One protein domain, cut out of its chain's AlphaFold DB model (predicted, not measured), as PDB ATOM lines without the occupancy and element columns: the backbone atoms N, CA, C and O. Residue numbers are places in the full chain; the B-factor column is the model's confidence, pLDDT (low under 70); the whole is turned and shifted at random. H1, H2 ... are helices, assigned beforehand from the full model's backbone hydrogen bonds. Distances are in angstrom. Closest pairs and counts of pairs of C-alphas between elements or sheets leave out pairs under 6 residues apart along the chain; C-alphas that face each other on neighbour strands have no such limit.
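This is residues 42 to 122, 129 to 203 and 238 to 274 of the 586 residues of an uncharacterized protein of Glossina austeni (UniProt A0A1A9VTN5). This is a bundle of mostly aligned helices, with H5 and H6 side by side in its middle, the hairpin of H3 and H4 packed along one side of that pair and H10 on the other side, with H8 beyond H10. The short helices H1 and H2 lie beyond one end of the bundle, and H9, which touches no helix, lies toward the other end. The printed part has 193 residues with ten named helices, H1 to H10 in order along the chain, and no named strand; the class is all helix. The whole is compact, with a radius of gyration of the C-alphas of 17.3 A, and its C-alphas span 49 by 41 by 31 A.

Begin at the longest helix, H10, residues 255 to 274. With its residues 258 to 265 alone it touches residues 112 to 116 of H5, residues 105 to 117, at a shallow tilt of 26 degrees, opposite ways; the closest C-alphas, those of Leu 116 and Arg 261, are 5.5 A apart. H10 also touches H6, residues 130 to 147, the same way at a shallow tilt of 12 degrees, and the closest C-alphas are those of Val 145 and Ala 272, 6.6 A. H8, residues 186 to 200, touches H10 at a shallow tilt of 31 degrees, opposite ways, closest at the C-alphas of Leu 197 and Leu 259, 6.8 A. Look next at H5, the hub, which touches four helices: residues 134 to 141 of H6 touch it, opposite ways at 30 degrees, a shallow tilt, closest at the C-alphas of Leu 111 and Tyr 137, 6.0 A. H3, residues 73 to 82, only just touches H5, with 3 pairs of C-alphas within 8 A, closest at Phe 81 and Lys 110, 6.8 A. H3 forms a helical hairpin with H4, residues 86 to 98, where the C-alphas of Ala 80 and Ser 89 are closest at 5.3 A. H4 touches H6, the same way at a shallow tilt of 19 degrees, closest at the C-alphas of Cys 97 and Ile 144, 6.4 A. H3, H4, H5, H6 and H10 form a bundle, a group of helices side by side. H7, residues 156 to 164, touches H5 at a steep tilt of 39 degrees, closest at the C-alphas of Thr 105 and Phe 162, 5.6 A. H1, residues 48 to 51, and H2, residues 53 to 61, only just touch, with 3 pairs of C-alphas within 8 A, and only at the corner by their link, closest at Cys 49 and Cys 56, 5.1 A. H9, residues 238 to 247, is apart from H10. Every O i to N i+4 pair is within hydrogen-bond range in H3, H4, H6, H7, H8, H9 and H10; H2 has 4 of 5 and H5 8 of 9, and H1 is too short for such a pair.

Find C-alpha 48 at (207.804, 200.949, 251.670), where H1 begins. H5 runs 19.2 A from C-alpha 105 at (207.417, 220.831, 261.445), H6 runs 25.1 A, H8 21.4 A and H4 18.1 A. H10 runs 28.2 A and ends at C-alpha 274, at (212.183, 210.940, 246.369).

The C-alphas of Thr 54 and Gln 239 are the two farthest apart, 53.5 A. Residues 123 to 128 are not printed, with 11.0 A from C-alpha 122 to C-alpha 129, and residues 204 to 237 are not printed, with 41.2 A from C-alpha 203 to C-alpha 238. The links H2 to H3 and H7 to H8 are long. The mean pLDDT of the printed part is 83.4; 25 residues are under 70, among them residues 173 to 183 and 238 to 244.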
ATOM      1  N   HIS A  42     215.340 205.605 239.472       85.44
ATOM      2  CA  HIS A  42     216.564 204.990 239.989       85.44
ATOM      3  C   HIS A  42     216.743 205.237 241.500       85.44
ATOM      4  O   HIS A  42     217.774 205.742 241.930       85.44
ATOM      5  N   LEU A  43     215.732 204.918 242.311       83.00
ATOM      6  CA  LEU A  43     215.754 205.226 243.746       83.00
ATOM      7  C   LEU A  43     216.824 204.419 244.493       83.00
ATOM      8  O   LEU A  43     216.843 203.193 244.411       83.00
ATOM      9  N   ASP A  44     217.647 205.096 245.300       75.06
ATOM     10  CA  ASP A  44     218.528 204.412 246.265       75.06
ATOM     11  C   ASP A  44     217.746 203.929 247.487       75.06
ATOM     12  O   ASP A  44     218.074 202.912 248.096       75.06
ATOM     13  N   PHE A  45     216.698 204.669 247.850       71.31
ATOM     14  CA  PHE A  45     215.816 204.348 248.959       71.31
ATOM     15  C   PHE A  45     214.426 204.084 248.410       71.31
ATOM     16  O   PHE A  45     213.688 205.012 248.091       71.31
ATOM     17  N   THR A  46     214.066 202.810 248.280       77.94
ATOM     18  CA  THR A  46     212.723 202.438 247.828       77.94
ATOM     19  C   THR A  46     211.734 202.654 248.981       77.94
ATOM     20  O   THR A  46     211.872 202.013 250.028       77.94
ATOM     21  N   PRO A  47     210.738 203.549 248.840       83.25
ATOM     22  CA  PRO A  47     209.710 203.736 249.848       83.25
ATOM     23  C   PRO A  47     208.936 202.444 250.068       83.25
ATOM     24  O   PRO A  47     208.463 201.834 249.111       83.25
ATOM     25  N   ARG A  48     208.666 202.096 251.330       80.75
ATOM     26  CA  ARG A  48     207.804 200.949 251.670       80.75
ATOM     27  C   ARG A  48     206.437 201.016 250.977       80.75
ATOM     28  O   ARG A  48     205.835 199.989 250.685       80.75
ATOM     29  N   CYS A  49     205.944 202.230 250.729       84.50
ATOM     30  CA  CYS A  49     204.699 202.449 250.003       84.50
ATOM     31  C   CYS A  49     204.726 201.961 248.552       84.50
ATOM     32  O   CYS A  49     203.653 201.693 248.032       84.50
ATOM     33  N   LEU A  50     205.891 201.870 247.900       81.50
ATOM     34  CA  LEU A  50     205.992 201.299 246.554       81.50
ATOM     35  C   LEU A  50     205.897 199.771 246.588       81.50
ATOM     36  O   LEU A  50     205.277 199.183 245.707       81.50
ATOM     37  N   ASP A  51     206.456 199.142 247.624       78.12
ATOM     38  CA  ASP A  51     206.418 197.685 247.784       78.12
ATOM     39  C   ASP A  51     205.026 197.173 248.183       78.12
ATOM     40  O   ASP A  51     204.645 196.061 247.816       78.12
ATOM     41  N   ASP A  52     204.280 197.972 248.958       79.69
ATOM     42  CA  ASP A  52     202.962 197.628 249.505       79.69
ATOM     43  C   ASP A  52     201.955 198.770 249.289       79.69
ATOM     44  O   ASP A  52     201.712 199.626 250.152       79.69
ATOM     45  N   LEU A  53     201.359 198.779 248.095       77.50
ATOM     46  CA  LEU A  53     200.390 199.800 247.687       77.50
ATOM     47  C   LEU A  53     199.099 199.735 248.483       77.50
ATOM     48  O   LEU A  53     198.509 200.773 248.782       77.50
ATOM     49  N   THR A  54     198.676 198.533 248.860       77.50
ATOM     50  CA  THR A  54     197.486 198.317 249.682       77.50
ATOM     51  C   THR A  54     197.689 198.933 251.066       77.50
ATOM     52  O   THR A  54     196.819 199.663 251.549       77.50
ATOM     53  N   PHE A  55     198.863 198.738 251.680       82.38
ATOM     54  CA  PHE A  55     199.238 199.432 252.914       82.38
ATOM     55  C   PHE A  55     199.206 200.950 252.733       82.38
ATOM     56  O   PHE A  55     198.542 201.628 253.514       82.38
ATOM     57  N   CYS A  56     199.856 201.484 251.694       84.81
ATOM     58  CA  CYS A  56     199.861 202.924 251.423       84.81
ATOM     59  C   CYS A  56     198.432 203.482 251.286       84.81
ATOM     60  O   CYS A  56     198.067 204.468 251.933       84.81
ATOM     61  N   HIS A  57     197.589 202.802 250.506       82.56
ATOM     62  CA  HIS A  57     196.219 203.221 250.240       82.56
ATOM     63  C   HIS A  57     195.373 203.287 251.518       82.56
ATOM     64  O   HIS A  57     194.685 204.280 251.752       82.56
ATOM     65  N   HIS A  58     195.447 202.260 252.369       81.94
ATOM     66  CA  HIS A  58     194.629 202.180 253.581       81.94
ATOM     67  C   HIS A  58     195.191 202.956 254.773       81.94
ATOM     68  O   HIS A  58     194.412 203.431 255.595       81.94
ATOM     69  N   ARG A  59     196.518 203.052 254.914       83.12
ATOM     70  CA  ARG A  59     197.164 203.611 256.115       83.12
ATOM     71  C   ARG A  59     197.639 205.042 255.965       83.12
ATOM     72  O   ARG A  59     197.815 205.697 256.982       83.12
ATOM     73  N   HIS A  60     197.841 205.516 254.742       87.81
ATOM     74  CA  HIS A  60     198.328 206.869 254.491       87.81
ATOM     75  C   HIS A  60     197.316 207.666 253.680       87.81
ATOM     76  O   HIS A  60     196.970 208.782 254.051       87.81
ATOM     77  N   TYR A  61     196.815 207.097 252.581       79.44
ATOM     78  CA  TYR A  61     196.020 207.875 251.640       79.44
ATOM     79  C   TYR A  61     194.565 208.086 252.071       79.44
ATOM     80  O   TYR A  61     194.078 209.208 252.010       79.44
ATOM     81  N   ARG A  62     193.868 207.018 252.479       81.19
ATOM     82  CA  ARG A  62     192.484 207.081 252.988       81.19
ATOM     83  C   ARG A  62     192.397 207.112 254.513       81.19
ATOM     84  O   ARG A  62     191.302 207.019 255.060       81.19
ATOM     85  N   ALA A  63     193.540 207.154 255.187       84.06
ATOM     86  CA  ALA A  63     193.576 207.216 256.634       84.06
ATOM     87  C   ALA A  63     193.284 208.634 257.123       84.06
ATOM     88  O   ALA A  63     193.552 209.616 256.429       84.06
ATOM     89  N   ASP A  64     192.806 208.729 258.361       82.88
ATOM     90  CA  ASP A  64     192.729 210.004 259.059       82.88
ATOM     91  C   ASP A  64     194.102 210.678 259.116       82.88
ATOM     92  O   ASP A  64     195.152 210.024 259.073       82.88
ATOM     93  N   LYS A  65     194.094 212.008 259.240       85.81
ATOM     94  CA  LYS A  65     195.321 212.782 259.449       85.81
ATOM     95  C   LYS A  65     196.088 212.216 260.653       85.81
ATOM     96  O   LYS A  65     195.454 211.822 261.638       85.81
ATOM     97  N   PRO A  66     197.431 212.198 260.608       86.75
ATOM     98  CA  PRO A  66     198.209 211.683 261.720       86.75
ATOM     99  C   PRO A  66     197.897 212.468 262.988       86.75
ATOM    100  O   PRO A  66     197.634 213.676 262.958       86.75
ATOM    101  N   LYS A  67     197.923 211.767 264.120       88.38
ATOM    102  CA  LYS A  67     197.703 212.392 265.417       88.38
ATOM    103  C   LYS A  67     198.829 213.391 265.667       88.38
ATOM    104  O   LYS A  67     199.998 213.067 265.486       88.38
ATOM    105  N   MET A  68     198.491 214.604 266.081       88.44
ATOM    106  CA  MET A  68     199.497 215.585 266.491       88.44
ATOM    107  C   MET A  68     199.970 215.282 267.914       88.44
ATOM    108  O   MET A  68     199.171 214.846 268.750       88.44
ATOM    109  N   ALA A  69     201.250 215.533 268.198       85.62
ATOM    110  CA  ALA A  69     201.776 215.459 269.557       85.62
ATOM    111  C   ALA A  69     200.979 216.356 270.522       85.62
ATOM    112  O   ALA A  69     200.434 217.398 270.139       85.62
ATOM    113  N   SER A  70     200.886 215.938 271.787       82.00
ATOM    114  CA  SER A  70     200.071 216.649 272.775       82.00
ATOM    115  C   SER A  70     200.591 218.065 273.049       82.00
ATOM    116  O   SER A  70     201.788 218.350 272.946       82.00
ATOM    117  N   ARG A  71     199.689 218.948 273.501       77.94
ATOM    118  CA  ARG A  71     199.988 220.358 273.812       77.94
ATOM    119  C   ARG A  71     201.128 220.542 274.826       77.94
ATOM    120  O   ARG A  71     201.739 221.601 274.826       77.94
ATOM    121  N   ASN A  72     201.436 219.531 275.642       82.12
ATOM    122  CA  ASN A  72     202.529 219.574 276.619       82.12
ATOM    123  C   ASN A  72     203.849 219.018 276.061       82.12
ATOM    124  O   ASN A  72     204.917 219.489 276.445       82.12
ATOM    125  N   GLN A  73     203.802 218.042 275.147       84.81
ATOM    126  CA  GLN A  73     205.015 217.424 274.612       84.81
ATOM    127  C   GLN A  73     205.701 218.298 273.552       84.81
ATOM    128  O   GLN A  73     206.926 218.340 273.520       84.81
ATOM    129  N   THR A  74     204.954 219.024 272.713       85.25
ATOM    130  CA  THR A  74     205.558 219.892 271.681       85.25
ATOM    131  C   THR A  74     206.381 221.042 272.280       85.25
ATOM    132  O   THR A  74     207.510 221.252 271.830       85.25
ATOM    133  N   PRO A  75     205.903 221.770 273.314       87.75
ATOM    134  CA  PRO A  75     206.725 222.749 274.021       87.75
ATOM    135  C   PRO A  75     207.914 222.104 274.732       87.75
ATOM    136  O   PRO A  75     209.015 222.625 274.623       87.75
ATOM    137  N   ALA A  76     207.730 220.950 275.385       89.44
ATOM    138  CA  ALA A  76     208.825 220.243 276.049       89.44
ATOM    139  C   ALA A  76     209.932 219.827 275.065       89.44
ATOM    140  O   ALA A  76     211.112 220.009 275.357       89.44
ATOM    141  N   LEU A  77     209.561 219.331 273.880       91.81
ATOM    142  CA  LEU A  77     210.505 218.993 272.817       91.81
ATOM    143  C   LEU A  77     211.228 220.239 272.294       91.81
ATOM    144  O   LEU A  77     212.445 220.213 272.119       91.81
ATOM    145  N   ARG A  78     210.505 221.347 272.091       88.31
ATOM    146  CA  ARG A  78     211.110 222.628 271.698       88.31
ATOM    147  C   ARG A  78     212.128 223.099 272.737       88.31
ATOM    148  O   ARG A  78     213.263 223.373 272.375       88.31
ATOM    149  N   THR A  79     211.753 223.111 274.014       88.56
ATOM    150  CA  THR A  79     212.653 223.465 275.118       88.56
ATOM    151  C   THR A  79     213.869 222.543 275.166       88.56
ATOM    152  O   THR A  79     214.980 223.028 275.348       88.56
ATOM    153  N   ALA A  80     213.695 221.236 274.945       88.56
ATOM    154  CA  ALA A  80     214.810 220.295 274.902       88.56
ATOM    155  C   ALA A  80     215.796 220.613 273.765       88.56
ATOM    156  O   ALA A  80     217.001 220.555 273.984       88.56
ATOM    157  N   PHE A  81     215.309 220.994 272.579       88.00
ATOM    158  CA  PHE A  81     216.171 221.444 271.483       88.00
ATOM    159  C   PHE A  81     216.863 222.777 271.784       88.00
ATOM    160  O   PHE A  81     218.063 222.904 271.547       88.00
ATOM    161  N   ASP A  82     216.134 223.758 272.314       83.81
ATOM    162  CA  ASP A  82     216.667 225.098 272.585       83.81
ATOM    163  C   ASP A  82     217.676 225.109 273.750       83.81
ATOM    164  O   ASP A  82     218.549 225.974 273.805       83.81
ATOM    165  N   GLN A  83     217.589 224.135 274.660       82.19
ATOM    166  CA  GLN A  83     218.534 223.911 275.762       82.19
ATOM    167  C   GLN A  83     219.572 222.820 275.456       82.19
ATOM    168  O   GLN A  83     220.270 222.385 276.365       82.19
ATOM    169  N   LEU A  84     219.648 222.333 274.210       78.56
ATOM    170  CA  LEU A  84     220.605 221.297 273.786       78.56
ATOM    171  C   LEU A  84     220.568 220.014 274.648       78.56
ATOM    172  O   LEU A  84     221.555 219.298 274.787       78.56
ATOM    173  N   ARG A  85     219.402 219.661 275.204       82.44
ATOM    174  CA  ARG A  85     219.207 218.448 276.016       82.44
ATOM    175  C   ARG A  85     219.064 217.218 275.124       82.44
ATOM    176  O   ARG A  85     217.961 216.693 274.959       82.44
ATOM    177  N   TYR A  86     220.173 216.750 274.556       82.44
ATOM    178  CA  TYR A  86     220.163 215.789 273.449       82.44
ATOM    179  C   TYR A  86     219.446 214.473 273.748       82.44
ATOM    180  O   TYR A  86     218.587 214.037 272.990       82.44
ATOM    181  N   VAL A  87     219.735 213.852 274.891       83.00
ATOM    182  CA  VAL A  87     219.074 212.598 275.292       83.00
ATOM    183  C   VAL A  87     217.565 212.801 275.439       83.00
ATOM    184  O   VAL A  87     216.769 211.949 275.052       83.00
ATOM    185  N   THR A  88     217.157 213.959 275.964       85.88
ATOM    186  CA  THR A  88     215.740 214.282 276.160       85.88
ATOM    187  C   THR A  88     215.040 214.506 274.824       85.88
ATOM    188  O   THR A  88     213.976 213.930 274.604       85.88
ATOM    189  N   SER A  89     215.621 215.293 273.912       90.56
ATOM    190  CA  SER A  89     215.039 215.523 272.583       90.56
ATOM    191  C   SER A  89     214.965 214.229 271.767       90.56
ATOM    192  O   SER A  89     213.930 213.965 271.149       90.56
ATOM    193  N   ILE A  90     216.000 213.383 271.824       90.38
ATOM    194  CA  ILE A  90     216.027 212.063 271.177       90.38
ATOM    195  C   ILE A  90     214.908 211.172 271.721       90.38
ATOM    196  O   ILE A  90     214.101 210.656 270.943       90.38
ATOM    197  N   ASN A  91     214.811 211.020 273.043       89.00
ATOM    198  CA  ASN A  91     213.814 210.149 273.668       89.00
ATOM    199  C   ASN A  91     212.383 210.630 273.413       89.00
ATOM    200  O   ASN A  91     211.525 209.821 273.067       89.00
ATOM    201  N   LEU A  92     212.125 211.940 273.525       91.19
ATOM    202  CA  LEU A  92     210.806 212.513 273.244       91.19
ATOM    203  C   LEU A  92     210.400 212.303 271.783       91.19
ATOM    204  O   LEU A  92     209.283 211.867 271.518       91.19
ATOM    205  N   THR A  93     211.306 212.568 270.838       92.50
ATOM    206  CA  THR A  93     211.025 212.393 269.404       92.50
ATOM    207  C   THR A  93     210.785 210.921 269.066       92.50
ATOM    208  O   THR A  93     209.854 210.599 268.326       92.50
ATOM    209  N   THR A  94     211.585 210.020 269.645       90.62
ATOM    210  CA  THR A  94     211.430 208.569 269.474       90.62
ATOM    211  C   THR A  94     210.077 208.101 270.005       90.62
ATOM    212  O   THR A  94     209.341 207.420 269.295       90.62
ATOM    213  N   ASP A  95     209.713 208.494 271.229       88.38
ATOM    214  CA  ASP A  95     208.436 208.137 271.857       88.38
ATOM    215  C   ASP A  95     207.239 208.645 271.039       88.38
ATOM    216  O   ASP A  95     206.307 207.884 270.779       88.38
ATOM    217  N   MET A  96     207.295 209.887 270.543       91.31
ATOM    218  CA  MET A  96     206.282 210.438 269.635       91.31
ATOM    219  C   MET A  96     206.136 209.595 268.359       91.31
ATOM    220  O   MET A  96     205.026 209.187 268.014       91.31
ATOM    221  N   CYS A  97     207.246 209.260 267.687       88.31
ATOM    222  CA  CYS A  97     207.215 208.436 266.475       88.31
ATOM    223  C   CYS A  97     206.644 207.037 266.749       88.31
ATOM    224  O   CYS A  97     205.776 206.566 266.015       88.31
ATOM    225  N   LEU A  98     207.061 206.386 267.839       86.88
ATOM    226  CA  LEU A  98     206.560 205.062 268.224       86.88
ATOM    227  C   LEU A  98     205.059 205.068 268.551       86.88
ATOM    228  O   LEU A  98     204.381 204.064 268.324       86.88
ATOM    229  N   ARG A  99     204.526 206.194 269.040       86.69
ATOM    230  CA  ARG A  99     203.090 206.398 269.292       86.69
ATOM    231  C   ARG A  99     202.296 206.817 268.054       86.69
ATOM    232  O   ARG A  99     201.073 206.906 268.137       86.69
ATOM    233  N   GLY A 100     202.955 207.075 266.923       87.00
ATOM    234  CA  GLY A 100     202.307 207.637 265.737       87.00
ATOM    235  C   GLY A 100     201.811 209.071 265.954       87.00
ATOM    236  O   GLY A 100     200.821 209.478 265.350       87.00
ATOM    237  N   GLU A 101     202.477 209.824 266.832       91.62
ATOM    238  CA  GLU A 101     202.220 211.240 267.093       91.62
ATOM    239  C   GLU A 101     203.243 212.100 266.343       91.62
ATOM    240  O   GLU A 101     204.445 211.991 266.575       91.62
ATOM    241  N   PHE A 102     202.789 212.951 265.422       93.56
ATOM    242  CA  PHE A 102     203.689 213.781 264.625       93.56
ATOM    243  C   PHE A 102     204.367 214.840 265.520       93.56
ATOM    244  O   PHE A 102     203.653 215.644 266.137       93.56
ATOM    245  N   PRO A 103     205.717 214.891 265.581       92.81
ATOM    246  CA  PRO A 103     206.456 215.808 266.459       92.81
ATOM    247  C   PRO A 103     206.380 217.284 266.028       92.81
ATOM    248  O   PRO A 103     206.770 218.175 266.783       92.81
ATOM    249  N   GLY A 104     205.863 217.558 264.826       90.50
ATOM    250  CA  GLY A 104     205.683 218.904 264.288       90.50
ATOM    251  C   GLY A 104     206.809 219.353 263.355       90.50
ATOM    252  O   GLY A 104     207.948 218.892 263.444       90.50
ATOM    253  N   THR A 105     206.498 220.314 262.477       90.38
ATOM    254  CA  THR A 105     207.417 220.831 261.445       90.38
ATOM    255  C   THR A 105     208.753 221.312 262.017       90.38
ATOM    256  O   THR A 105     209.808 221.053 261.446       90.38
ATOM    257  N   THR A 106     208.730 221.985 263.173       89.56
ATOM    258  CA  THR A 106     209.939 222.541 263.807       89.56
ATOM    259  C   THR A 106     210.964 221.476 264.180       89.56
ATOM    260  O   THR A 106     212.145 221.793 264.275       89.56
ATOM    261  N   CYS A 107     210.533 220.227 264.385       93.12
ATOM    262  CA  CYS A 107     211.443 219.128 264.682       93.12
ATOM    263  C   CYS A 107     212.413 218.891 263.516       93.12
ATOM    264  O   CYS A 107     213.607 218.759 263.752       93.12
ATOM    265  N   PHE A 108     211.940 218.918 262.263       93.75
ATOM    266  CA  PHE A 108     212.811 218.746 261.097       93.75
ATOM    267  C   PHE A 108     213.881 219.841 261.007       93.75
ATOM    268  O   PHE A 108     215.056 219.533 260.818       93.75
ATOM    269  N   THR A 109     213.491 221.104 261.207       91.81
ATOM    270  CA  THR A 109     214.413 222.250 261.208       91.81
ATOM    271  C   THR A 109     215.480 222.100 262.293       91.81
ATOM    272  O   THR A 109     216.669 222.185 261.996       91.81
ATOM    273  N   LYS A 110     215.083 221.793 263.538       91.81
ATOM    274  CA  LYS A 110     216.022 221.628 264.660       91.81
ATOM    275  C   LYS A 110     216.959 220.432 264.484       91.81
ATOM    276  O   LYS A 110     218.130 220.534 264.837       91.81
ATOM    277  N   LEU A 111     216.472 219.324 263.917       93.88
ATOM    278  CA  LEU A 111     217.311 218.171 263.586       93.88
ATOM    279  C   LEU A 111     218.374 218.539 262.544       93.88
ATOM    280  O   LEU A 111     219.544 218.238 262.759       93.88
ATOM    281  N   LEU A 112     217.997 219.228 261.460       93.50
ATOM    282  CA  LEU A 112     218.964 219.676 260.453       93.50
ATOM    283  C   LEU A 112     219.984 220.666 261.018       93.50
ATOM    284  O   LEU A 112     221.173 220.505 260.763       93.50
ATOM    285  N   GLU A 113     219.545 221.649 261.808       90.50
ATOM    286  CA  GLU A 113     220.448 222.591 262.482       90.50
ATOM    287  C   GLU A 113     221.506 221.853 263.310       90.50
ATOM    288  O   GLU A 113     222.693 222.134 263.183       90.50
ATOM    289  N   LEU A 114     221.088 220.872 264.117       89.50
ATOM    290  CA  LEU A 114     222.002 220.086 264.946       89.50
ATOM    291  C   LEU A 114     222.936 219.209 264.108       89.50
ATOM    292  O   LEU A 114     224.127 219.145 264.399       89.50
ATOM    293  N   ILE A 115     222.446 218.573 263.044       91.44
ATOM    294  CA  ILE A 115     223.296 217.795 262.128       91.44
ATOM    295  C   ILE A 115     224.395 218.692 261.536       91.44
ATOM    296  O   ILE A 115     225.567 218.311 261.518       91.44
ATOM    297  N   LEU A 116     224.045 219.913 261.130       90.81
ATOM    298  CA  LEU A 116     224.977 220.866 260.525       90.81
ATOM    299  C   LEU A 116     225.955 221.508 261.517       90.81
ATOM    300  O   LEU A 116     227.000 221.984 261.074       90.81
ATOM    301  N   SER A 117     225.645 221.544 262.818       86.62
ATOM    302  CA  SER A 117     226.390 222.363 263.787       86.62
ATOM    303  C   SER A 117     226.990 221.609 264.982       86.62
ATOM    304  O   SER A 117     227.877 222.139 265.645       86.62
ATOM    305  N   LEU A 118     226.564 220.374 265.277       84.19
ATOM    306  CA  LEU A 118     226.975 219.646 266.486       84.19
ATOM    307  C   LEU A 118     228.469 219.274 266.487       84.19
ATOM    308  O   LEU A 118     228.836 218.207 266.006       84.19
ATOM    309  N   ASN A 119     229.343 220.110 267.029       76.00
ATOM    310  CA  ASN A 119     230.760 219.785 267.194       76.00
ATOM    311  C   ASN A 119     230.996 218.646 268.209       76.00
ATOM    312  O   ASN A 119     230.465 218.685 269.312       76.00
ATOM    313  N   TYR A 120     231.768 217.622 267.830       68.88
ATOM    314  CA  TYR A 120     232.155 216.509 268.714       68.88
ATOM    315  C   TYR A 120     233.678 216.361 268.866       68.88
ATOM    316  O   TYR A 120     234.154 215.435 269.521       68.88
ATOM    317  N   THR A 121     234.461 217.260 268.265       52.25
ATOM    318  CA  THR A 121     235.923 217.244 268.328       52.25
ATOM    319  C   THR A 121     236.407 218.131 269.457       52.25
ATOM    320  O   THR A 121     236.670 219.306 269.242       52.25
ATOM    321  N   THR A 122     236.529 217.581 270.662       42.88
ATOM    322  CA  THR A 122     237.615 217.901 271.606       42.88
ATOM    323  C   THR A 122     237.438 217.073 272.871       42.88
ATOM    324  O   THR A 122     236.408 217.149 273.522       42.88
ATOM    325  N   THR A 129     228.666 209.750 273.515       60.00
ATOM    326  CA  THR A 129     229.544 210.538 272.643       60.00
ATOM    327  C   THR A 129     228.676 211.431 271.760       60.00
ATOM    328  O   THR A 129     227.696 210.970 271.180       60.00
ATOM    329  N   SER A 130     229.005 212.715 271.613       64.88
ATOM    330  CA  SER A 130     228.276 213.631 270.720       64.88
ATOM    331  C   SER A 130     228.134 213.071 269.288       64.88
ATOM    332  O   SER A 130     227.165 213.363 268.593       64.88
ATOM    333  N   GLN A 131     229.019 212.154 268.881       70.38
ATOM    334  CA  GLN A 131     228.895 211.341 267.668       70.38
ATOM    335  C   GLN A 131     227.680 210.384 267.662       70.38
ATOM    336  O   GLN A 131     226.990 210.271 266.651       70.38
ATOM    337  N   GLN A 132     227.365 209.710 268.773       74.88
ATOM    338  CA  GLN A 132     226.144 208.903 268.903       74.88
ATOM    339  C   GLN A 132     224.891 209.775 268.799       74.88
ATOM    340  O   GLN A 132     223.948 209.399 268.103       74.88
ATOM    341  N   CYS A 133     224.885 210.953 269.432       79.75
ATOM    342  CA  CYS A 133     223.793 211.921 269.294       79.75
ATOM    343  C   CYS A 133     223.616 212.366 267.838       79.75
ATOM    344  O   CYS A 133     222.499 212.359 267.329       79.75
ATOM    345  N   TYR A 134     224.716 212.695 267.156       85.19
ATOM    346  CA  TYR A 134     224.724 213.045 265.737       85.19
ATOM    347  C   TYR A 134     224.076 211.956 264.870       85.19
ATOM    348  O   TYR A 134     223.101 212.229 264.167       85.19
ATOM    349  N   ASN A 135     224.536 210.707 264.994       85.12
ATOM    350  CA  ASN A 135     223.974 209.578 264.250       85.12
ATOM    351  C   ASN A 135     222.488 209.377 264.567       85.12
ATOM    352  O   ASN A 135     221.674 209.165 263.666       85.12
ATOM    353  N   LYS A 136     222.098 209.516 265.841       87.62
ATOM    354  CA  LYS A 136     220.694 209.415 266.248       87.62
ATOM    355  C   LYS A 136     219.829 210.516 265.653       87.62
ATOM    356  O   LYS A 136     218.688 210.234 265.311       87.62
ATOM    357  N   TYR A 137     220.330 211.732 265.457       92.56
ATOM    358  CA  TYR A 137     219.551 212.773 264.781       92.56
ATOM    359  C   TYR A 137     219.296 212.471 263.305       92.56
ATOM    360  O   TYR A 137     218.187 212.716 262.824       92.56
ATOM    361  N   ILE A 138     220.270 211.875 262.611       92.00
ATOM    362  CA  ILE A 138     220.087 211.383 261.238       92.00
ATOM    363  C   ILE A 138     219.018 210.284 261.223       92.00
ATOM    364  O   ILE A 138     218.056 210.358 260.455       92.00
ATOM    365  N   GLU A 139     219.148 209.289 262.107       91.31
ATOM    366  CA  GLU A 139     218.170 208.205 262.239       91.31
ATOM    367  C   GLU A 139     216.768 208.730 262.564       91.31
ATOM    368  O   GLU A 139     215.791 208.249 261.994       91.31
ATOM    369  N   LEU A 140     216.651 209.727 263.445       94.12
ATOM    370  CA  LEU A 140     215.374 210.325 263.820       94.12
ATOM    371  C   LEU A 140     214.723 211.050 262.651       94.12
ATOM    372  O   LEU A 140     213.523 210.888 262.451       94.12
ATOM    373  N   PHE A 141     215.484 211.794 261.846       95.69
ATOM    374  CA  PHE A 141     214.937 212.417 260.640       95.69
ATOM    375  C   PHE A 141     214.320 211.355 259.719       95.69
ATOM    376  O   PHE A 141     213.164 211.475 259.305       95.69
ATOM    377  N   LEU A 142     215.060 210.275 259.449       91.56
ATOM    378  CA  LEU A 142     214.586 209.162 258.622       91.56
ATOM    379  C   LEU A 142     213.400 208.429 259.264       91.56
ATOM    380  O   LEU A 142     212.452 208.067 258.569       91.56
ATOM    381  N   MET A 143     213.414 208.235 260.583       91.56
ATOM    382  CA  MET A 143     212.316 207.624 261.333       91.56
ATOM    383  C   MET A 143     211.040 208.457 261.218       91.56
ATOM    384  O   MET A 143     209.977 207.884 260.978       91.56
ATOM    385  N   ILE A 144     211.129 209.788 261.327       94.25
ATOM    386  CA  ILE A 144     209.977 210.678 261.152       94.25
ATOM    387  C   ILE A 144     209.444 210.556 259.722       94.25
ATOM    388  O   ILE A 144     208.245 210.356 259.560       94.25
ATOM    389  N   VAL A 145     210.303 210.599 258.692       92.94
ATOM    390  CA  VAL A 145     209.865 210.449 257.288       92.94
ATOM    391  C   VAL A 145     209.205 209.094 257.034       92.94
ATOM    392  O   VAL A 145     208.181 209.026 256.367       92.94
ATOM    393  N   ASN A 146     209.738 208.012 257.597       89.44
ATOM    394  CA  ASN A 146     209.162 206.678 257.430       89.44
ATOM    395  C   ASN A 146     207.851 206.486 258.206       89.44
ATOM    396  O   ASN A 146     206.992 205.715 257.777       89.44
ATOM    397  N   THR A 147     207.705 207.152 259.352       89.94
ATOM    398  CA  THR A 147     206.509 207.056 260.203       89.94
ATOM    399  C   THR A 147     205.392 207.966 259.701       89.94
ATOM    400  O   THR A 147     204.232 207.567 259.710       89.94
ATOM    401  N   PHE A 148     205.736 209.163 259.224       93.25
ATOM    402  CA  PHE A 148     204.810 210.187 258.739       93.25
ATOM    403  C   PHE A 148     205.151 210.597 257.301       93.25
ATOM    404  O   PHE A 148     205.492 211.755 257.061       93.25
ATOM    405  N   PRO A 149     205.089 209.671 256.330       92.81
ATOM    406  CA  PRO A 149     205.575 209.944 254.988       92.81
ATOM    407  C   PRO A 149     204.781 211.051 254.287       92.81
ATOM    408  O   PRO A 149     203.583 211.205 254.547       92.81
ATOM    409  N   PRO A 150     205.394 211.758 253.317       92.38
ATOM    410  CA  PRO A 150     204.729 212.818 252.553       92.38
ATOM    411  C   PRO A 150     203.414 212.382 251.888       92.38
ATOM    412  O   PRO A 150     202.485 213.177 251.759       92.38
ATOM    413  N   CYS A 151     203.308 211.094 251.530       90.50
ATOM    414  CA  CYS A 151     202.117 210.494 250.927       90.50
ATOM    415  C   CYS A 151     200.912 210.340 251.877       90.50
ATOM    416  O   CYS A 151     199.807 210.063 251.405       90.50
ATOM    417  N   TRP A 152     201.094 210.495 253.195       91.94
ATOM    418  CA  TRP A 152     199.989 210.467 254.152       91.94
ATOM    419  C   TRP A 152     199.136 211.720 253.984       91.94
ATOM    420  O   TRP A 152     199.633 212.848 253.994       91.94
ATOM    421  N   GLN A 153     197.830 211.523 253.823       85.50
ATOM    422  CA  GLN A 153     196.846 212.590 253.792       85.50
ATOM    423  C   GLN A 153     197.077 213.601 254.926       85.50
ATOM    424  O   GLN A 153     197.089 213.275 256.111       85.50
ATOM    425  N   GLY A 154     197.255 214.864 254.540       85.94
ATOM    426  CA  GLY A 154     197.526 215.953 255.470       85.94
ATOM    427  C   GLY A 154     198.997 216.136 255.840       85.94
ATOM    428  O   GLY A 154     199.294 217.156 256.432       85.94
ATOM    429  N   MET A 155     199.941 215.275 255.457       92.31
ATOM    430  CA  MET A 155     201.362 215.505 255.770       92.31
ATOM    431  C   MET A 155     202.053 216.491 254.830       92.31
ATOM    432  O   MET A 155     202.932 217.233 255.265       92.31
ATOM    433  N   ARG A 156     201.620 216.567 253.567       90.62
ATOM    434  CA  ARG A 156     202.220 217.429 252.533       90.62
ATOM    435  C   ARG A 156     202.507 218.858 253.002       90.62
ATOM    436  O   ARG A 156     203.623 219.340 252.839       90.62
ATOM    437  N   HIS A 157     201.518 219.532 253.589       90.62
ATOM    438  CA  HIS A 157     201.674 220.928 254.004       90.62
ATOM    439  C   HIS A 157     202.746 221.110 255.091       90.62
ATOM    440  O   HIS A 157     203.437 222.118 255.068       90.62
ATOM    441  N   HIS A 158     202.948 220.128 255.980       93.75
ATOM    442  CA  HIS A 158     204.032 220.160 256.965       93.75
ATOM    443  C   HIS A 158     205.409 220.056 256.302       93.75
ATOM    444  O   HIS A 158     206.332 220.751 256.708       93.75
ATOM    445  N   TYR A 159     205.554 219.238 255.256       95.25
ATOM    446  CA  TYR A 159     206.803 219.166 254.492       95.25
ATOM    447  C   TYR A 159     207.074 220.450 253.705       95.25
ATOM    448  O   TYR A 159     208.199 220.937 253.718       95.25
ATOM    449  N   ILE A 160     206.053 221.030 253.067       93.00
ATOM    450  CA  ILE A 160     206.175 222.327 252.380       93.00
ATOM    451  C   ILE A 160     206.565 223.425 253.374       93.00
ATOM    452  O   ILE A 160     207.488 224.189 253.112       93.00
ATOM    453  N   ASP A 161     205.888 223.486 254.521       92.19
ATOM    454  CA  ASP A 161     206.183 224.424 255.604       92.19
ATOM    455  C   ASP A 161     207.624 224.250 256.108       92.19
ATOM    456  O   ASP A 161     208.342 225.229 256.254       92.19
ATOM    457  N   PHE A 162     208.100 223.015 256.283       93.56
ATOM    458  CA  PHE A 162     209.497 222.742 256.626       93.56
ATOM    459  C   PHE A 162     210.475 223.257 255.561       93.56
ATOM    460  O   PHE A 162     211.417 223.963 255.904       93.56
ATOM    461  N   LEU A 163     210.250 222.940 254.285       92.81
ATOM    462  CA  LEU A 163     211.140 223.326 253.182       92.81
ATOM    463  C   LEU A 163     211.186 224.851 252.975       92.81
ATOM    464  O   LEU A 163     212.217 225.388 252.566       92.81
ATOM    465  N   ASN A 164     210.086 225.542 253.289       88.62
ATOM    466  CA  ASN A 164     209.955 226.997 253.200       88.62
ATOM    467  C   ASN A 164     210.378 227.754 254.469       88.62
ATOM    468  O   ASN A 164     210.391 228.988 254.448       88.62
ATOM    469  N   ARG A 165     210.687 227.050 255.564       83.81
ATOM    470  CA  ARG A 165     211.212 227.643 256.801       83.81
ATOM    471  C   ARG A 165     212.725 227.797 256.732       83.81
ATOM    472  O   ARG A 165     213.418 226.955 256.170       83.81
ATOM    473  N   GLY A 166     213.235 228.855 257.356       79.38
ATOM    474  CA  GLY A 166     214.672 229.088 257.448       79.38
ATOM    475  C   GLY A 166     215.314 228.168 258.481       79.38
ATOM    476  O   GLY A 166     214.638 227.662 259.381       79.38
ATOM    477  N   LEU A 167     216.625 227.977 258.358       84.06
ATOM    478  CA  LEU A 167     217.465 227.439 259.428       84.06
ATOM    479  C   LEU A 167     217.977 228.599 260.292       84.06
ATOM    480  O   LEU A 167     218.156 229.708 259.787       84.06
ATOM    481  N   ASP A 168     218.229 228.349 261.576       78.62
ATOM    482  CA  ASP A 168     218.863 229.327 262.466       78.62
ATOM    483  C   ASP A 168     220.270 229.695 261.971       78.62
ATOM    484  O   ASP A 168     221.230 228.930 262.096       78.62
ATOM    485  N   THR A 169     220.388 230.891 261.401       70.19
ATOM    486  CA  THR A 169     221.607 231.389 260.762       70.19
ATOM    487  C   THR A 169     222.754 231.584 261.744       70.19
ATOM    488  O   THR A 169     223.909 231.418 261.354       70.19
ATOM    489  N   ARG A 170     222.458 231.824 263.029       70.44
ATOM    490  CA  ARG A 170     223.467 231.960 264.095       70.44
ATOM    491  C   ARG A 170     224.230 230.665 264.342       70.44
ATOM    492  O   ARG A 170     225.364 230.684 264.805       70.44
ATOM    493  N   LYS A 171     223.620 229.524 264.010       73.06
ATOM    494  CA  LYS A 171     224.276 228.213 264.077       73.06
ATOM    495  C   LYS A 171     225.095 227.900 262.831       73.06
ATOM    496  O   LYS A 171     225.854 226.936 262.851       73.06
ATOM    497  N   LEU A 172     224.932 228.669 261.755       72.94
ATOM    498  CA  LEU A 172     225.495 228.377 260.436       72.94
ATOM    499  C   LEU A 172     226.613 229.348 260.028       72.94
ATOM    500  O   LEU A 172     227.533 228.932 259.333       72.94
ATOM    501  N   SER A 173     226.580 230.602 260.487       65.56
ATOM    502  CA  SER A 173     227.586 231.632 260.189       65.56
ATOM    503  C   SER A 173     227.921 232.463 261.433       65.56
ATOM    504  O   SER A 173     227.050 232.709 262.263       65.56
ATOM    505  N   LEU A 174     229.174 232.924 261.541       52.56
ATOM    506  CA  LEU A 174     229.613 233.889 262.565       52.56
ATOM    507  C   LEU A 174     229.198 235.331 262.230       52.56
ATOM    508  O   LEU A 174     229.070 236.154 263.130       52.56
ATOM    509  N   ASN A 175     228.975 235.629 260.948       52.59
ATOM    510  CA  ASN A 175     228.628 236.960 260.468       52.59
ATOM    511  C   ASN A 175     227.225 236.925 259.855       52.59
ATOM    512  O   ASN A 175     227.024 236.344 258.784       52.59
ATOM    513  N   GLU A 176     226.261 237.572 260.518       51.62
ATOM    514  CA  GLU A 176     224.906 237.778 259.980       51.62
ATOM    515  C   GLU A 176     224.933 238.638 258.690       51.62
ATOM    516  O   GLU A 176     224.025 238.558 257.867       51.62
ATOM    517  N   GLU A 177     226.002 239.410 258.454       46.94
ATOM    518  CA  GLU A 177     226.148 240.285 257.278       46.94
ATOM    519  C   GLU A 177     226.678 239.581 256.014       46.94
ATOM    520  O   GLU A 177     226.425 240.049 254.906       46.94
ATOM    521  N   THR A 178     227.374 238.446 256.150       49.31
ATOM    522  CA  THR A 178     227.898 237.656 255.015       49.31
ATOM    523  C   THR A 178     227.054 236.418 254.728       49.31
ATOM    524  O   THR A 178     227.535 235.474 254.104       49.31
ATOM    525  N   LEU A 179     225.812 236.386 255.217       52.16
ATOM    526  CA  LEU A 179     224.890 235.290 254.950       52.16
ATOM    527  C   LEU A 179     224.667 235.154 253.438       52.16
ATOM    528  O   LEU A 179     224.283 236.134 252.785       52.16
ATOM    529  N   PRO A 180     224.871 233.960 252.864       51.28
ATOM    530  CA  PRO A 180     224.585 233.753 251.467       51.28
ATOM    531  C   PRO A 180     223.058 233.590 251.371       51.28
ATOM    532  O   PRO A 180     222.446 232.755 252.024       51.28
ATOM    533  N   SER A 181     222.458 234.540 250.653       51.72
ATOM    534  CA  SER A 181     221.027 234.808 250.459       51.72
ATOM    535  C   SER A 181     220.182 235.245 251.681       51.72
ATOM    536  O   SER A 181     220.191 234.673 252.763       51.72
ATOM    537  N   ARG A 182     219.321 236.259 251.465       56.41
ATOM    538  CA  ARG A 182     218.204 236.627 252.368       56.41
ATOM    539  C   ARG A 182     217.046 235.606 252.320       56.41
ATOM    540  O   ARG A 182     215.927 235.946 252.705       56.41
ATOM    541  N   SER A 183     217.252 234.418 251.737       65.50
ATOM    542  CA  SER A 183     216.169 233.461 251.498       65.50
ATOM    543  C   SER A 183     215.742 232.789 252.796       65.50
ATOM    544  O   SER A 183     216.565 232.410 253.625       65.50
ATOM    545  N   SER A 184     214.435 232.596 252.958       72.94
ATOM    546  CA  SER A 184     213.880 231.868 254.092       72.94
ATOM    547  C   SER A 184     213.805 230.360 253.855       72.94
ATOM    548  O   SER A 184     213.200 229.682 254.668       72.94
ATOM    549  N   ARG A 185     214.329 229.810 252.750       87.69
ATOM    550  CA  ARG A 185     214.148 228.388 252.396       87.69
ATOM    551  C   ARG A 185     215.358 227.538 252.761       87.69
ATOM    552  O   ARG A 185     216.486 227.907 252.446       87.69
ATOM    553  N   VAL A 186     215.119 226.344 253.312       90.56
ATOM    554  CA  VAL A 186     216.187 225.396 253.686       90.56
ATOM    555  C   VAL A 186     217.096 225.074 252.499       90.56
ATOM    556  O   VAL A 186     218.312 225.138 252.629       90.56
ATOM    557  N   CYS A 187     216.524 224.750 251.335       89.94
ATOM    558  CA  CYS A 187     217.314 224.370 250.160       89.94
ATOM    559  C   CYS A 187     218.218 225.504 249.665       89.94
ATOM    560  O   CYS A 187     219.335 225.225 249.244       89.94
ATOM    561  N   ASP A 188     217.763 226.761 249.739       89.00
ATOM    562  CA  ASP A 188     218.606 227.902 249.379       89.00
ATOM    563  C   ASP A 188     219.810 227.985 250.317       89.00
ATOM    564  O   ASP A 188     220.933 227.991 249.830       89.00
ATOM    565  N   ILE A 189     219.578 227.912 251.634       89.06
ATOM    566  CA  ILE A 189     220.634 227.963 252.657       89.06
ATOM    567  C   ILE A 189     221.659 226.833 252.469       89.06
ATOM    568  O   ILE A 189     222.858 227.049 252.613       89.06
ATOM    569  N   LEU A 190     221.223 225.613 252.145       92.31
ATOM    570  CA  LEU A 190     222.155 224.500 251.925       92.31
ATOM    571  C   LEU A 190     222.989 224.677 250.646       92.31
ATOM    572  O   LEU A 190     224.169 224.334 250.645       92.31
ATOM    573  N   LEU A 191     222.401 225.208 249.570       92.44
ATOM    574  CA  LEU A 191     223.142 225.516 248.342       92.44
ATOM    575  C   LEU A 191     224.117 226.677 248.558       92.44
ATOM    576  O   LEU A 191     225.253 226.604 248.110       92.44
ATOM    577  N   ASP A 192     223.703 227.687 249.312       89.56
ATOM    578  CA  ASP A 192     224.523 228.807 249.767       89.56
ATOM    579  C   ASP A 192     225.767 228.313 250.542       89.56
ATOM    580  O   ASP A 192     226.902 228.656 250.207       89.56
ATOM    581  N   LEU A 193     225.576 227.406 251.510       90.06
ATOM    582  CA  LEU A 193     226.678 226.757 252.234       90.06
ATOM    583  C   LEU A 193     227.575 225.914 251.313       90.06
ATOM    584  O   LEU A 193     228.791 225.884 251.502       90.06
ATOM    585  N   LEU A 194     226.998 225.220 250.327       93.44
ATOM    586  CA  LEU A 194     227.766 224.424 249.367       93.44
ATOM    587  C   LEU A 194     228.652 225.317 248.500       93.44
ATOM    588  O   LEU A 194     229.837 225.031 248.346       93.44
ATOM    589  N   GLU A 195     228.088 226.389 247.948       91.44
ATOM    590  CA  GLU A 195     228.796 227.357 247.111       91.44
ATOM    591  C   GLU A 195     230.003 227.945 247.855       91.44
ATOM    592  O   GLU A 195     231.093 228.049 247.285       91.44
ATOM    593  N   ASP A 196     229.852 228.266 249.141       88.94
ATOM    594  CA  ASP A 196     230.947 228.779 249.965       88.94
ATOM    595  C   ASP A 196     231.989 227.716 250.312       88.94
ATOM    596  O   ASP A 196     233.190 227.965 250.176       88.94
ATOM    597  N   LEU A 197     231.570 226.502 250.678       91.06
ATOM    598  CA  LEU A 197     232.510 225.405 250.924       91.06
ATOM    599  C   LEU A 197     233.309 225.059 249.669       91.06
ATOM    600  O   LEU A 197     234.518 224.860 249.761       91.06
ATOM    601  N   LEU A 198     232.682 225.059 248.492       91.88
ATOM    602  CA  LEU A 198     233.375 224.846 247.226       91.88
ATOM    603  C   LEU A 198     234.426 225.933 246.956       91.88
ATOM    604  O   LEU A 198     235.402 225.657 246.264       91.88
ATOM    605  N   LYS A 199     234.254 227.177 247.426       90.50
ATOM    606  CA  LYS A 199     235.262 228.250 247.265       90.50
ATOM    607  C   LYS A 199     236.466 228.073 248.194       90.50
ATOM    608  O   LYS A 199     237.563 228.454 247.804       90.50
ATOM    609  N   ILE A 200     236.252 227.543 249.399       89.88
ATOM    610  CA  ILE A 200     237.255 227.538 250.476       89.88
ATOM    611  C   ILE A 200     237.987 226.189 250.586       89.88
ATOM    612  O   ILE A 200     239.149 226.160 250.985       89.88
ATOM    613  N   CYS A 201     237.336 225.071 250.251       89.38
ATOM    614  CA  CYS A 201     237.938 223.738 250.362       89.38
ATOM    615  C   CYS A 201     239.046 223.513 249.324       89.38
ATOM    616  O   CYS A 201     238.926 223.917 248.164       89.38
ATOM    617  N   SER A 202     240.099 222.799 249.728       89.25
ATOM    618  CA  SER A 202     241.161 222.369 248.816       89.25
ATOM    619  C   SER A 202     240.717 221.178 247.945       89.25
ATOM    620  O   SER A 202     239.802 220.441 248.329       89.25
ATOM    621  N   PRO A 203     241.372 220.909 246.796       87.06
ATOM    622  CA  PRO A 203     241.062 219.732 245.973       87.06
ATOM    623  C   PRO A 203     241.181 218.398 246.731       87.06
ATOM    624  O   PRO A 203     240.409 217.471 246.481       87.06
ATOM    625  N   SER A 238     223.780 227.644 283.302       60.09
ATOM    626  CA  SER A 238     223.674 228.663 282.252       60.09
ATOM    627  C   SER A 238     224.986 228.920 281.512       60.09
ATOM    628  O   SER A 238     224.966 229.114 280.303       60.09
ATOM    629  N   GLN A 239     226.123 228.910 282.211       60.97
ATOM    630  CA  GLN A 239     227.433 229.120 281.596       60.97
ATOM    631  C   GLN A 239     227.886 227.884 280.813       60.97
ATOM    632  O   GLN A 239     228.466 228.036 279.746       60.97
ATOM    633  N   TYR A 240     227.563 226.680 281.297       63.34
ATOM    634  CA  TYR A 240     227.764 225.446 280.535       63.34
ATOM    635  C   TYR A 240     226.929 225.450 279.246       63.34
ATOM    636  O   TYR A 240     227.461 225.234 278.164       63.34
ATOM    637  N   GLU A 241     225.633 225.774 279.326       64.25
ATOM    638  CA  GLU A 241     224.766 225.846 278.142       64.25
ATOM    639  C   GLU A 241     225.228 226.905 277.128       64.25
ATOM    640  O   GLU A 241     225.114 226.690 275.924       64.25
ATOM    641  N   GLU A 242     225.733 228.047 277.594       67.19
ATOM    642  CA  GLU A 242     226.292 229.089 276.727       67.19
ATOM    643  C   GLU A 242     227.603 228.642 276.064       67.19
ATOM    644  O   GLU A 242     227.789 228.841 274.865       67.19
ATOM    645  N   HIS A 243     228.478 227.969 276.814       67.94
ATOM    646  CA  HIS A 243     229.703 227.380 276.279       67.94
ATOM    647  C   HIS A 243     229.406 226.334 275.192       67.94
ATOM    648  O   HIS A 243     229.952 226.408 274.091       67.94
ATOM    649  N   GLU A 244     228.463 225.422 275.445       67.25
ATOM    650  CA  GLU A 244     228.030 224.419 274.465       67.25
ATOM    651  C   GLU A 244     227.417 225.079 273.218       67.25
ATOM    652  O   GLU A 244     227.723 224.695 272.089       67.25
ATOM    653  N   ARG A 245     226.592 226.127 273.375       70.25
ATOM    654  CA  ARG A 245     226.042 226.879 272.229       70.25
ATOM    655  C   ARG A 245     227.138 227.454 271.331       70.25
ATOM    656  O   ARG A 245     226.985 227.416 270.112       70.25
ATOM    657  N   GLN A 246     228.224 227.961 271.912       69.94
ATOM    658  CA  GLN A 246     229.358 228.509 271.162       69.94
ATOM    659  C   GLN A 246     230.145 227.411 270.430       69.94
ATOM    660  O   GLN A 246     230.583 227.617 269.295       69.94
ATOM    661  N   LEU A 247     230.267 226.224 271.034       69.25
ATOM    662  CA  LEU A 247     230.909 225.062 270.415       69.25
ATOM    663  C   LEU A 247     230.079 224.454 269.276       69.25
ATOM    664  O   LEU A 247     230.647 223.980 268.291       69.25
ATOM    665  N   HIS A 248     228.747 224.472 269.370       73.06
ATOM    666  CA  HIS A 248     227.846 223.838 268.399       73.06
ATOM    667  C   HIS A 248     227.403 224.769 267.268       73.06
ATOM    668  O   HIS A 248     226.209 224.915 266.979       73.06
ATOM    669  N   THR A 249     228.384 225.352 266.583       76.88
ATOM    670  CA  THR A 249     228.192 226.132 265.357       76.88
ATOM    671  C   THR A 249     228.847 225.433 264.168       76.88
ATOM    672  O   THR A 249     229.863 224.752 264.304       76.88
ATOM    673  N   ASN A 250     228.297 225.617 262.967       78.00
ATOM    674  CA  ASN A 250     228.894 225.105 261.733       78.00
ATOM    675  C   ASN A 250     230.326 225.633 261.556       78.00
ATOM    676  O   ASN A 250     231.205 224.901 261.113       78.00
ATOM    677  N   VAL A 251     230.580 226.874 261.984       81.00
ATOM    678  CA  VAL A 251     231.897 227.513 261.880       81.00
ATOM    679  C   VAL A 251     232.919 226.972 262.893       81.00
ATOM    680  O   VAL A 251     234.120 227.119 262.684       81.00
ATOM    681  N   ALA A 252     232.485 226.279 263.945       79.25
ATOM    682  CA  ALA A 252     233.395 225.584 264.854       79.25
ATOM    683  C   ALA A 252     233.903 224.240 264.291       79.25
ATOM    684  O   ALA A 252     234.866 223.678 264.809       79.25
ATOM    685  N   LEU A 253     233.274 223.715 263.232       80.88
ATOM    686  CA  LEU A 253     233.651 222.450 262.596       80.88
ATOM    687  C   LEU A 253     234.809 222.631 261.608       80.88
ATOM    688  O   LEU A 253     234.968 223.703 261.012       80.88
ATOM    689  N   THR A 254     235.562 221.559 261.350       84.38
ATOM    690  CA  THR A 254     236.553 221.542 260.260       84.38
ATOM    691  C   THR A 254     235.862 221.616 258.894       84.38
ATOM    692  O   THR A 254     234.705 221.222 258.753       84.38
ATOM    693  N   LEU A 255     236.560 222.095 257.857       85.94
ATOM    694  CA  LEU A 255     235.987 222.204 256.504       85.94
ATOM    695  C   LEU A 255     235.467 220.857 255.977       85.94
ATOM    696  O   LEU A 255     234.364 220.792 255.436       85.94
ATOM    697  N   VAL A 256     236.212 219.775 256.219       84.88
ATOM    698  CA  VAL A 256     235.823 218.414 255.820       84.88
ATOM    699  C   VAL A 256     234.546 217.961 256.537       84.88
ATOM    700  O   VAL A 256     233.638 217.440 255.891       84.88
ATOM    701  N   GLN A 257     234.421 218.228 257.843       85.00
ATOM    702  CA  GLN A 257     233.205 217.921 258.608       85.00
ATOM    703  C   GLN A 257     232.002 218.743 258.136       85.00
ATOM    704  O   GLN A 257     230.894 218.215 258.044       85.00
ATOM    705  N   ARG A 258     232.189 220.034 257.827       89.25
ATOM    706  CA  ARG A 258     231.109 220.878 257.284       89.25
ATOM    707  C   ARG A 258     230.597 220.321 255.965       89.25
ATOM    708  O   ARG A 258     229.387 220.214 255.782       89.25
ATOM    709  N   LEU A 259     231.516 219.942 255.078       90.75
ATOM    710  CA  LEU A 259     231.194 219.360 253.781       90.75
ATOM    711  C   LEU A 259     230.447 218.031 253.935       90.75
ATOM    712  O   LEU A 259     229.398 217.839 253.328       90.75
ATOM    713  N   GLU A 260     230.935 217.135 254.790       89.62
ATOM    714  CA  GLU A 260     230.294 215.849 255.086       89.62
ATOM    715  C   GLU A 260     228.858 216.028 255.603       89.62
ATOM    716  O   GLU A 260     227.909 215.512 255.007       89.62
ATOM    717  N   ARG A 261     228.666 216.862 256.627       91.38
ATOM    718  CA  ARG A 261     227.346 217.127 257.220       91.38
ATOM    719  C   ARG A 261     226.381 217.815 256.271       91.38
ATOM    720  O   ARG A 261     225.184 217.534 256.317       91.38
ATOM    721  N   LEU A 262     226.881 218.697 255.408       94.38
ATOM    722  CA  LEU A 262     226.067 219.329 254.377       94.38
ATOM    723  C   LEU A 262     225.495 218.284 253.413       94.38
ATOM    724  O   LEU A 262     224.297 218.292 253.131       94.38
ATOM    725  N   PHE A 263     226.321 217.339 252.964       95.12
ATOM    726  CA  PHE A 263     225.865 216.258 252.092       95.12
ATOM    727  C   PHE A 263     224.932 215.269 252.803       95.12
ATOM    728  O   PHE A 263     224.000 214.765 252.173       95.12
ATOM    729  N   VAL A 264     225.096 215.053 254.113       94.62
ATOM    730  CA  VAL A 264     224.109 214.328 254.932       94.62
ATOM    731  C   VAL A 264     222.767 215.069 254.955       94.62
ATOM    732  O   VAL A 264     221.735 214.460 254.678       94.62
ATOM    733  N   ALA A 265     222.761 216.379 255.217       95.75
ATOM    734  CA  ALA A 265     221.541 217.190 255.236       95.75
ATOM    735  C   ALA A 265     220.820 217.198 253.873       95.75
ATOM    736  O   ALA A 265     219.609 216.970 253.814       95.75
ATOM    737  N   LEU A 266     221.565 217.380 252.776       96.44
ATOM    738  CA  LEU A 266     221.040 217.275 251.411       96.44
ATOM    739  C   LEU A 266     220.435 215.884 251.162       96.44
ATOM    740  O   LEU A 266     219.298 215.768 250.715       96.44
ATOM    741  N   ARG A 267     221.129 214.805 251.537       95.38
ATOM    742  CA  ARG A 267     220.617 213.435 251.373       95.38
ATOM    743  C   ARG A 267     219.325 213.179 252.161       95.38
ATOM    744  O   ARG A 267     218.445 212.473 251.669       95.38
ATOM    745  N   LEU A 268     219.186 213.748 253.359       95.06
ATOM    746  CA  LEU A 268     217.973 213.622 254.176       95.06
ATOM    747  C   LEU A 268     216.761 214.307 253.531       95.06
ATOM    748  O   LEU A 268     215.680 213.717 253.473       95.06
ATOM    749  N   ILE A 269     216.941 215.522 253.005       95.69
ATOM    750  CA  ILE A 269     215.887 216.226 252.259       95.69
ATOM    751  C   ILE A 269     215.533 215.447 250.994       95.69
ATOM    752  O   ILE A 269     214.357 215.210 250.721       95.69
ATOM    753  N   LEU A 270     216.547 215.007 250.252       94.88
ATOM    754  CA  LEU A 270     216.382 214.224 249.038       94.88
ATOM    755  C   LEU A 270     215.559 212.951 249.277       94.88
ATOM    756  O   LEU A 270     214.654 212.676 248.499       94.88
ATOM    757  N   ASN A 271     215.784 212.237 250.385       92.56
ATOM    758  CA  ASN A 271     214.981 211.069 250.763       92.56
ATOM    759  C   ASN A 271     213.481 211.400 250.888       92.56
ATOM    760  O   ASN A 271     212.639 210.631 250.433       92.56
ATOM    761  N   ALA A 272     213.124 212.555 251.463       94.69
ATOM    762  CA  ALA A 272     211.726 212.982 251.537       94.69
ATOM    763  C   ALA A 272     211.154 213.348 250.153       94.69
ATOM    764  O   ALA A 272     210.011 213.000 249.854       94.69
ATOM    765  N   LEU A 273     211.942 214.015 249.301       95.69
ATOM    766  CA  LEU A 273     211.528 214.398 247.944       95.69
ATOM    767  C   LEU A 273     211.350 213.183 247.022       95.69
ATOM    768  O   LEU A 273     210.375 213.122 246.274       95.69
ATOM    769  N   GLU A 274     212.259 212.212 247.094       94.31
ATOM    770  CA  GLU A 274     212.183 210.940 246.369       94.31
ATOM    771  C   GLU A 274     210.964 210.128 246.790       94.31
ATOM    772  O   GLU A 274     210.215 209.655 245.934       94.31
TER     773      GLU A 274